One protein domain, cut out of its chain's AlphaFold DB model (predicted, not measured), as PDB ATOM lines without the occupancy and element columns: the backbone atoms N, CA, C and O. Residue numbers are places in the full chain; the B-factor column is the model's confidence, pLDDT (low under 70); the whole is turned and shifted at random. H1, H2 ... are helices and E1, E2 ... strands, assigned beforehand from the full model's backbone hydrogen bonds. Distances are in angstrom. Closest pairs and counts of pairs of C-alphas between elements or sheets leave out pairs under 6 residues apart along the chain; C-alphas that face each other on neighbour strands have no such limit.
ATOM      1  N   LEU A   7     -57.267 -52.009 216.737       97.81
ATOM      2  CA  LEU A   7     -56.512 -52.129 217.975       97.81
ATOM      3  C   LEU A   7     -55.053 -51.773 217.708       97.81
ATOM      4  O   LEU A   7     -54.351 -52.508 217.017       97.81
ATOM      5  N   SER A   8     -54.593 -50.675 218.306       97.69
ATOM      6  CA  SER A   8     -53.178 -50.320 218.343       97.69
ATOM      7  C   SER A   8     -52.695 -50.251 219.784       97.69
ATOM      8  O   SER A   8     -53.221 -49.489 220.594       97.69
ATOM      9  N   ILE A   9     -51.690 -51.064 220.082       97.12
ATOM     10  CA  ILE A   9     -50.920 -51.064 221.331       97.12
ATOM     11  C   ILE A   9     -49.417 -50.924 221.037       97.12
ATOM     12  O   ILE A   9     -48.570 -51.293 221.856       97.12
ATOM     13  N   ALA A  10     -49.082 -50.429 219.843       97.38
ATOM     14  CA  ALA A  10     -47.710 -50.260 219.395       97.38
ATOM     15  C   ALA A  10     -46.935 -49.252 220.263       97.38
ATOM     16  O   ALA A  10     -47.533 -48.384 220.902       97.38
ATOM     17  N   THR A  11     -45.605 -49.370 220.274       97.88
ATOM     18  CA  THR A  11     -44.693 -48.447 220.978       97.88
ATOM     19  C   THR A  11     -44.911 -48.443 222.492       97.88
ATOM     20  O   THR A  11     -45.136 -47.412 223.123       97.88
ATOM     21  N   ASN A  12     -44.854 -49.634 223.083       98.12
ATOM     22  CA  ASN A  12     -44.965 -49.835 224.524       98.12
ATOM     23  C   ASN A  12     -43.879 -50.802 225.019       98.12
ATOM     24  O   ASN A  12     -43.038 -51.292 224.266       98.12
ATOM     25  N   SER A  13     -43.897 -51.083 226.321       98.00
ATOM     26  CA  SER A  13     -42.997 -52.049 226.960       98.00
ATOM     27  C   SER A  13     -43.680 -53.391 227.249       98.00
ATOM     28  O   SER A  13     -43.220 -54.124 228.128       98.00
ATOM     29  N   PHE A  14     -44.776 -53.731 226.554       98.06
ATOM     30  CA  PHE A  14     -45.456 -55.013 226.763       98.06
ATOM     31  C   PHE A  14     -44.526 -56.176 226.423       98.06
ATOM     32  O   PHE A  14     -43.690 -56.076 225.528       98.06
ATOM     33  N   SER A  15     -44.642 -57.269 227.172       97.88
ATOM     34  CA  SER A  15     -43.743 -58.418 227.074       97.88
ATOM     35  C   SER A  15     -44.496 -59.733 227.240       97.88
ATOM     36  O   SER A  15     -45.669 -59.742 227.616       97.88
ATOM     37  N   GLY A  16     -43.812 -60.840 226.951       97.50
ATOM     38  CA  GLY A  16     -44.409 -62.173 226.930       97.50
ATOM     39  C   GLY A  16     -45.059 -62.505 225.581       97.50
ATOM     40  O   GLY A  16     -44.846 -61.787 224.602       97.50
ATOM     41  N   PRO A  17     -45.812 -63.612 225.501       97.69
ATOM     42  CA  PRO A  17     -46.470 -64.030 224.269       97.69
ATOM     43  C   PRO A  17     -47.709 -63.195 223.954       97.69
ATOM     44  O   PRO A  17     -48.341 -62.618 224.839       97.69
ATOM     45  N   ILE A  18     -48.095 -63.190 222.679       97.75
ATOM     46  CA  ILE A  18     -49.382 -62.637 222.260       97.75
ATOM     47  C   ILE A  18     -50.510 -63.560 222.762       97.75
ATOM     48  O   ILE A  18     -50.457 -64.765 222.509       97.75
ATOM     49  N   PRO A  19     -51.540 -63.036 223.450       97.31
ATOM     50  CA  PRO A  19     -52.672 -63.841 223.900       97.31
ATOM     51  C   PRO A  19     -53.482 -64.396 222.722       97.31
ATOM     52  O   PRO A  19     -53.863 -63.654 221.810       97.31
ATOM     53  N   LYS A  20     -53.820 -65.689 222.764       97.94
ATOM     54  CA  LYS A  20     -54.656 -66.346 221.740       97.94
ATOM     55  C   LYS A  20     -56.062 -65.745 221.650       97.94
ATOM     56  O   LYS A  20     -56.703 -65.788 220.600       97.94
ATOM     57  N   GLU A  21     -56.530 -65.141 222.738       97.94
ATOM     58  CA  GLU A  21     -57.838 -64.507 222.871       97.94
ATOM     59  C   GLU A  21     -58.009 -63.317 221.917       97.94
ATOM     60  O   GLU A  21     -59.144 -63.002 221.558       97.94
ATOM     61  N   LEU A  22     -56.919 -62.706 221.428       97.12
ATOM     62  CA  LEU A  22     -57.001 -61.695 220.365       97.12
ATOM     63  C   LEU A  22     -57.669 -62.242 219.101       97.12
ATOM     64  O   LEU A  22     -58.372 -61.504 218.415       97.12
ATOM     65  N   GLY A  23     -57.554 -63.548 218.842       97.25
ATOM     66  CA  GLY A  23     -58.253 -64.219 217.749       97.25
ATOM     67  C   GLY A  23     -59.783 -64.190 217.862       97.25
ATOM     68  O   GLY A  23     -60.460 -64.554 216.898       97.25
ATOM     69  N   ASN A  24     -60.357 -63.769 218.996       97.88
ATOM     70  CA  ASN A  24     -61.806 -63.625 219.185       97.88
ATOM     71  C   ASN A  24     -62.362 -62.297 218.653       97.88
ATOM     72  O   ASN A  24     -63.574 -62.174 218.481       97.88
ATOM     73  N   LEU A  25     -61.506 -61.321 218.346       97.31
ATOM     74  CA  LEU A  25     -61.904 -59.995 217.877       97.31
ATOM     75  C   LEU A  25     -62.204 -60.006 216.365       97.31
ATOM     76  O   LEU A  25     -61.534 -59.346 215.577       97.31
ATOM     77  N   LYS A  26     -63.211 -60.784 215.943       96.81
ATOM     78  CA  LYS A  26     -63.493 -61.106 214.523       96.81
ATOM     79  C   LYS A  26     -63.783 -59.897 213.625       96.81
ATOM     80  O   LYS A  26     -63.720 -60.027 212.407       96.81
ATOM     81  N   GLU A  27     -64.114 -58.755 214.219       97.88
ATOM     82  CA  GLU A  27     -64.413 -57.505 213.517       97.88
ATOM     83  C   GLU A  27     -63.175 -56.623 213.281       97.88
ATOM     84  O   GLU A  27     -63.300 -55.584 212.635       97.88
ATOM     85  N   LEU A  28     -61.985 -57.029 213.752       97.88
ATOM     86  CA  LEU A  28     -60.749 -56.280 213.523       97.88
ATOM     87  C   LEU A  28     -60.401 -56.191 212.036       97.88
ATOM     88  O   LEU A  28     -60.315 -57.193 211.326       97.88
ATOM     89  N   THR A  29     -60.122 -54.965 211.607       97.88
ATOM     90  CA  THR A  29     -59.572 -54.615 210.298       97.88
ATOM     91  C   THR A  29     -58.127 -54.133 210.402       97.88
ATOM     92  O   THR A  29     -57.383 -54.291 209.440       97.88
ATOM     93  N   MET A  30     -57.712 -53.597 211.555       97.69
ATOM     94  CA  MET A  30     -56.325 -53.205 211.826       97.69
ATOM     95  C   MET A  30     -55.875 -53.707 213.199       97.69
ATOM     96  O   MET A  30     -56.582 -53.536 214.197       97.69
ATOM     97  N   LEU A  31     -54.694 -54.322 213.232       97.56
ATOM     98  CA  LEU A  31     -54.032 -54.772 214.447       97.56
ATOM     99  C   LEU A  31     -52.567 -54.327 214.425       97.56
ATOM    100  O   LEU A  31     -51.781 -54.793 213.602       97.56
ATOM    101  N   ALA A  32     -52.194 -53.451 215.354       97.62
ATOM    102  CA  ALA A  32     -50.829 -52.967 215.514       97.62
ATOM    103  C   ALA A  32     -50.328 -53.238 216.936       97.62
ATOM    104  O   ALA A  32     -50.853 -52.705 217.913       97.62
ATOM    105  N   PHE A  33     -49.292 -54.058 217.061       96.88
ATOM    106  CA  PHE A  33     -48.628 -54.339 218.338       96.88
ATOM    107  C   PHE A  33     -47.100 -54.327 218.232       96.88
ATOM    108  O   PHE A  33     -46.420 -54.714 219.182       96.88
ATOM    109  N   GLY A  34     -46.566 -53.858 217.100       96.75
ATOM    110  CA  GLY A  34     -45.135 -53.663 216.894       96.75
ATOM    111  C   GLY A  34     -44.493 -52.696 217.893       96.75
ATOM    112  O   GLY A  34     -45.171 -52.036 218.686       96.75
ATOM    113  N   SER A  35     -43.165 -52.622 217.872       98.00
ATOM    114  CA  SER A  35     -42.374 -51.813 218.811       98.00
ATOM    115  C   SER A  35     -42.717 -52.121 220.278       98.00
ATOM    116  O   SER A  35     -43.039 -51.235 221.068       98.00
ATOM    117  N   ASN A  36     -42.681 -53.409 220.623       98.50
ATOM    118  CA  ASN A  36     -42.903 -53.951 221.966       98.50
ATOM    119  C   ASN A  36     -41.916 -55.093 222.250       98.50
ATOM    120  O   ASN A  36     -41.311 -55.660 221.342       98.50
ATOM    121  N   ASN A  37     -41.820 -55.517 223.509       98.19
ATOM    122  CA  ASN A  37     -41.006 -56.662 223.929       98.19
ATOM    123  C   ASN A  37     -41.756 -58.010 223.854       98.19
ATOM    124  O   ASN A  37     -41.383 -58.950 224.561       98.19
ATOM    125  N   PHE A  38     -42.809 -58.122 223.032       98.19
ATOM    126  CA  PHE A  38     -43.501 -59.396 222.808       98.19
ATOM    127  C   PHE A  38     -42.541 -60.448 222.239       98.19
ATOM    128  O   PHE A  38     -41.671 -60.128 221.426       98.19
ATOM    129  N   SER A  39     -42.683 -61.696 222.679       97.56
ATOM    130  CA  SER A  39     -41.776 -62.802 222.352       97.56
ATOM    131  C   SER A  39     -42.509 -64.140 222.219       97.56
ATOM    132  O   SER A  39     -43.700 -64.242 222.501       97.56
ATOM    133  N   GLY A  40     -41.803 -65.184 221.777       97.44
ATOM    134  CA  GLY A  40     -42.391 -66.502 221.513       97.44
ATOM    135  C   GLY A  40     -42.944 -66.619 220.092       97.44
ATOM    136  O   GLY A  40     -42.513 -65.896 219.195       97.44
ATOM    137  N   THR A  41     -43.880 -67.542 219.876       97.88
ATOM    138  CA  THR A  41     -44.486 -67.803 218.561       97.88
ATOM    139  C   THR A  41     -45.769 -67.003 218.358       97.88
ATOM    140  O   THR A  41     -46.465 -66.668 219.318       97.88
ATOM    141  N   LEU A  42     -46.137 -66.753 217.101       98.00
ATOM    142  CA  LEU A  42     -47.442 -66.176 216.779       98.00
ATOM    143  C   LEU A  42     -48.568 -67.185 217.063       98.00
ATOM    144  O   LEU A  42     -48.470 -68.333 216.627       98.00
ATOM    145  N   PRO A  43     -49.653 -66.784 217.750       97.81
ATOM    146  CA  PRO A  43     -50.770 -67.683 217.990       97.81
ATOM    147  C   PRO A  43     -51.529 -67.967 216.682       97.81
ATOM    148  O   PRO A  43     -51.917 -67.024 215.979       97.81
ATOM    149  N   PRO A  44     -51.793 -69.245 216.340       98.38
ATOM    150  CA  PRO A  44     -52.546 -69.606 215.137       98.38
ATOM    151  C   PRO A  44     -53.969 -69.029 215.125       98.38
ATOM    152  O   PRO A  44     -54.556 -68.869 214.051       98.38
ATOM    153  N   GLU A  45     -54.523 -68.672 216.284       98.56
ATOM    154  CA  GLU A  45     -55.836 -68.046 216.440       98.56
ATOM    155  C   GLU A  45     -55.937 -66.665 215.781       98.56
ATOM    156  O   GLU A  45     -57.050 -66.262 215.430       98.56
ATOM    157  N   LEU A  46     -54.818 -65.965 215.545       98.12
ATOM    158  CA  LEU A  46     -54.822 -64.721 214.759       98.12
ATOM    159  C   LEU A  46     -55.295 -64.957 213.319       98.12
ATOM    160  O   LEU A  46     -55.921 -64.077 212.736       98.12
ATOM    161  N   GLY A  47     -55.130 -66.171 212.782       97.88
ATOM    162  CA  GLY A  47     -55.703 -66.566 211.490       97.88
ATOM    163  C   GLY A  47     -57.239 -66.557 211.455       97.88
ATOM    164  O   GLY A  47     -57.833 -66.703 210.390       97.88
ATOM    165  N   ASN A  48     -57.915 -66.381 212.596       98.38
ATOM    166  CA  ASN A  48     -59.364 -66.199 212.632       98.38
ATOM    167  C   ASN A  48     -59.818 -64.757 212.357       98.38
ATOM    168  O   ASN A  48     -61.023 -64.519 212.236       98.38
ATOM    169  N   LEU A  49     -58.894 -63.797 212.292       98.06
ATOM    170  CA  LEU A  49     -59.183 -62.390 212.021       98.06
ATOM    171  C   LEU A  49     -59.376 -62.169 210.515       98.06
ATOM    172  O   LEU A  49     -58.674 -61.391 209.887       98.06
ATOM    173  N   VAL A  50     -60.330 -62.868 209.901       97.69
ATOM    174  CA  VAL A  50     -60.504 -62.899 208.434       97.69
ATOM    175  C   VAL A  50     -60.835 -61.536 207.811       97.69
ATOM    176  O   VAL A  50     -60.693 -61.366 206.605       97.69
ATOM    177  N   LYS A  51     -61.270 -60.554 208.612       97.88
ATOM    178  CA  LYS A  51     -61.514 -59.162 208.190       97.88
ATOM    179  C   LYS A  51     -60.265 -58.273 208.258       97.88
ATOM    180  O   LYS A  51     -60.333 -57.125 207.819       97.88
ATOM    181  N   LEU A  52     -59.153 -58.787 208.789       98.00
ATOM    182  CA  LEU A  52     -57.921 -58.038 208.986       98.00
ATOM    183  C   LEU A  52     -57.333 -57.618 207.639       98.00
ATOM    184  O   LEU A  52     -57.167 -58.438 206.735       98.00
ATOM    185  N   LYS A  53     -57.031 -56.327 207.530       98.06
ATOM    186  CA  LYS A  53     -56.406 -55.698 206.365       98.06
ATOM    187  C   LYS A  53     -54.968 -55.310 206.659       98.06
ATOM    188  O   LYS A  53     -54.106 -55.476 205.807       98.06
ATOM    189  N   GLU A  54     -54.722 -54.850 207.881       97.25
ATOM    190  CA  GLU A  54     -53.434 -54.322 208.315       97.25
ATOM    191  C   GLU A  54     -52.954 -55.047 209.576       97.25
ATOM    192  O   GLU A  54     -53.679 -55.126 210.574       97.25
ATOM    193  N   LEU A  55     -51.726 -55.569 209.525       95.94
ATOM    194  CA  LEU A  55     -51.052 -56.226 210.643       95.94
ATOM    195  C   LEU A  55     -49.640 -55.653 210.802       95.94
ATOM    196  O   LEU A  55     -48.769 -55.930 209.981       95.94
ATOM    197  N   TYR A  56     -49.408 -54.915 211.887       95.81
ATOM    198  CA  TYR A  56     -48.094 -54.365 212.228       95.81
ATOM    199  C   TYR A  56     -47.545 -55.054 213.478       95.81
ATOM    200  O   TYR A  56     -48.101 -54.942 214.575       95.81
ATOM    201  N   MET A  57     -46.443 -55.776 213.300       94.50
ATOM    202  CA  MET A  57     -45.776 -56.565 214.342       94.50
ATOM    203  C   MET A  57     -44.246 -56.439 214.279       94.50
ATOM    204  O   MET A  57     -43.514 -57.312 214.752       94.50
ATOM    205  N   ASP A  58     -43.774 -55.369 213.642       95.12
ATOM    206  CA  ASP A  58     -42.365 -55.021 213.525       95.12
ATOM    207  C   ASP A  58     -41.738 -54.772 214.903       95.12
ATOM    208  O   ASP A  58     -42.421 -54.479 215.884       95.12
ATOM    209  N   SER A  59     -40.412 -54.871 214.987       96.75
ATOM    210  CA  SER A  59     -39.670 -54.507 216.202       96.75
ATOM    211  C   SER A  59     -40.111 -55.271 217.469       96.75
ATOM    212  O   SER A  59     -40.054 -54.739 218.577       96.75
ATOM    213  N   CYS A  60     -40.541 -56.529 217.309       96.19
ATOM    214  CA  CYS A  60     -40.795 -57.493 218.386       96.19
ATOM    215  C   CYS A  60     -39.773 -58.644 218.365       96.19
ATOM    216  O   CYS A  60     -38.920 -58.729 217.484       96.19
ATOM    217  N   ARG A  61     -39.845 -59.546 219.350       97.38
ATOM    218  CA  ARG A  61     -38.897 -60.661 219.549       97.38
ATOM    219  C   ARG A  61     -39.528 -62.022 219.226       97.38
ATOM    220  O   ARG A  61     -39.310 -62.993 219.954       97.38
ATOM    221  N   PHE A  62     -40.359 -62.075 218.185       96.38
ATOM    222  CA  PHE A  62     -41.009 -63.315 217.761       96.38
ATOM    223  C   PHE A  62     -40.013 -64.303 217.153       96.38
ATOM    224  O   PHE A  62     -39.025 -63.914 216.531       96.38
ATOM    225  N   SER A  63     -40.290 -65.588 217.332       96.19
ATOM    226  CA  SER A  63     -39.522 -66.698 216.773       96.19
ATOM    227  C   SER A  63     -40.456 -67.791 216.246       96.19
ATOM    228  O   SER A  63     -41.672 -67.740 216.439       96.19
ATOM    229  N   GLY A  64     -39.881 -68.789 215.573       95.69
ATOM    230  CA  GLY A  64     -40.636 -69.871 214.945       95.69
ATOM    231  C   GLY A  64     -41.213 -69.485 213.584       95.69
ATOM    232  O   GLY A  64     -40.781 -68.521 212.955       95.69
ATOM    233  N   GLU A  65     -42.166 -70.284 213.117       97.25
ATOM    234  CA  GLU A  65     -42.780 -70.137 211.798       97.25
ATOM    235  C   GLU A  65     -44.036 -69.261 211.849       97.25
ATOM    236  O   GLU A  65     -44.714 -69.157 212.876       97.25
ATOM    237  N   ILE A  66     -44.385 -68.659 210.710       96.12
ATOM    238  CA  ILE A  66     -45.694 -68.025 210.535       96.12
ATOM    239  C   ILE A  66     -46.756 -69.139 210.538       96.12
ATOM    240  O   ILE A  66     -46.656 -70.059 209.723       96.12
ATOM    241  N   PRO A  67     -47.789 -69.080 211.404       97.56
ATOM    242  CA  PRO A  67     -48.815 -70.112 211.451       97.56
ATOM    243  C   PRO A  67     -49.516 -70.267 210.101       97.56
ATOM    244  O   PRO A  67     -49.983 -69.290 209.520       97.56
ATOM    245  N   SER A  68     -49.686 -71.505 209.631       98.19
ATOM    246  CA  SER A  68     -50.369 -71.793 208.357       98.19
ATOM    247  C   SER A  68     -51.811 -71.270 208.306       98.19
ATOM    248  O   SER A  68     -52.354 -71.024 207.230       98.19
ATOM    249  N   THR A  69     -52.433 -71.021 209.462       98.31
ATOM    250  CA  THR A  69     -53.749 -70.380 209.570       98.31
ATOM    251  C   THR A  69     -53.776 -68.952 209.029       98.31
ATOM    252  O   THR A  69     -54.857 -68.484 208.671       98.31
ATOM    253  N   PHE A  70     -52.631 -68.274 208.905       97.25
ATOM    254  CA  PHE A  70     -52.544 -66.944 208.296       97.25
ATOM    255  C   PHE A  70     -52.912 -66.972 206.807       97.25
ATOM    256  O   PHE A  70     -53.329 -65.949 206.274       97.25
ATOM    257  N   ALA A  71     -52.904 -68.142 206.154       97.00
ATOM    258  CA  ALA A  71     -53.449 -68.310 204.804       97.00
ATOM    259  C   ALA A  71     -54.946 -67.940 204.696       97.00
ATOM    260  O   ALA A  71     -55.442 -67.691 203.600       97.00
ATOM    261  N   LYS A  72     -55.678 -67.881 205.821       98.00
ATOM    262  CA  LYS A  72     -57.076 -67.419 205.876       98.00
ATOM    263  C   LYS A  72     -57.216 -65.894 205.838       98.00
ATOM    264  O   LYS A  72     -58.328 -65.401 205.663       98.00
ATOM    265  N   LEU A  73     -56.130 -65.143 206.026       97.12
ATOM    266  CA  LEU A  73     -56.129 -63.678 206.068       97.12
ATOM    267  C   LEU A  73     -56.124 -63.092 204.649       97.12
ATOM    268  O   LEU A  73     -55.254 -62.317 204.264       97.12
TER     269      LEU A  73
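This is residues 7 to 73 of the 79 residues of a protein of Prunus avium (UniProt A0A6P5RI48). With little regular structure, the chain winds in stacked turns as a short solenoid: H1, H2 and H3 make a row along one side, E1 and E3 lie side by side along another, and E2 lies on a third. The 67 printed residues are mixed in class, 25 in named elements, ordered H1 E1 E2 H2 E3 H3; the whole is compact, radius of gyration of the C-alphas 11.0 A, spanning 28 by 23 by 18 A. The sheet, E1 then E3, is parallel.

H1, residues 20 to 24, touches H2, residues 44 to 48, closest at C-alphas 23 and 46, 4.6 A. E1, residues 30 to 32, is parallel to E3, residues 54 to 56, with N 31 and O 54 3.0 A apart. E2, residues 37 to 40, pairs with no named strand. H2 touches H3, residues 68 to 72, closest at C-alphas 47 and 70, 4.5 A. Each helix has 0 of 1 O i to N i+4 pairs within hydrogen-bond range, but 2 of 2 O i to N i+3.

H1 begins at C-alpha 20 (-54.656, -66.346, 221.740); E2 measures 10.2 A; H3 ends at C-alpha 72 (-57.076, -67.419, 205.876).

The printed part has no cut. E3 to H3 is a long link. No printed residue is under 70.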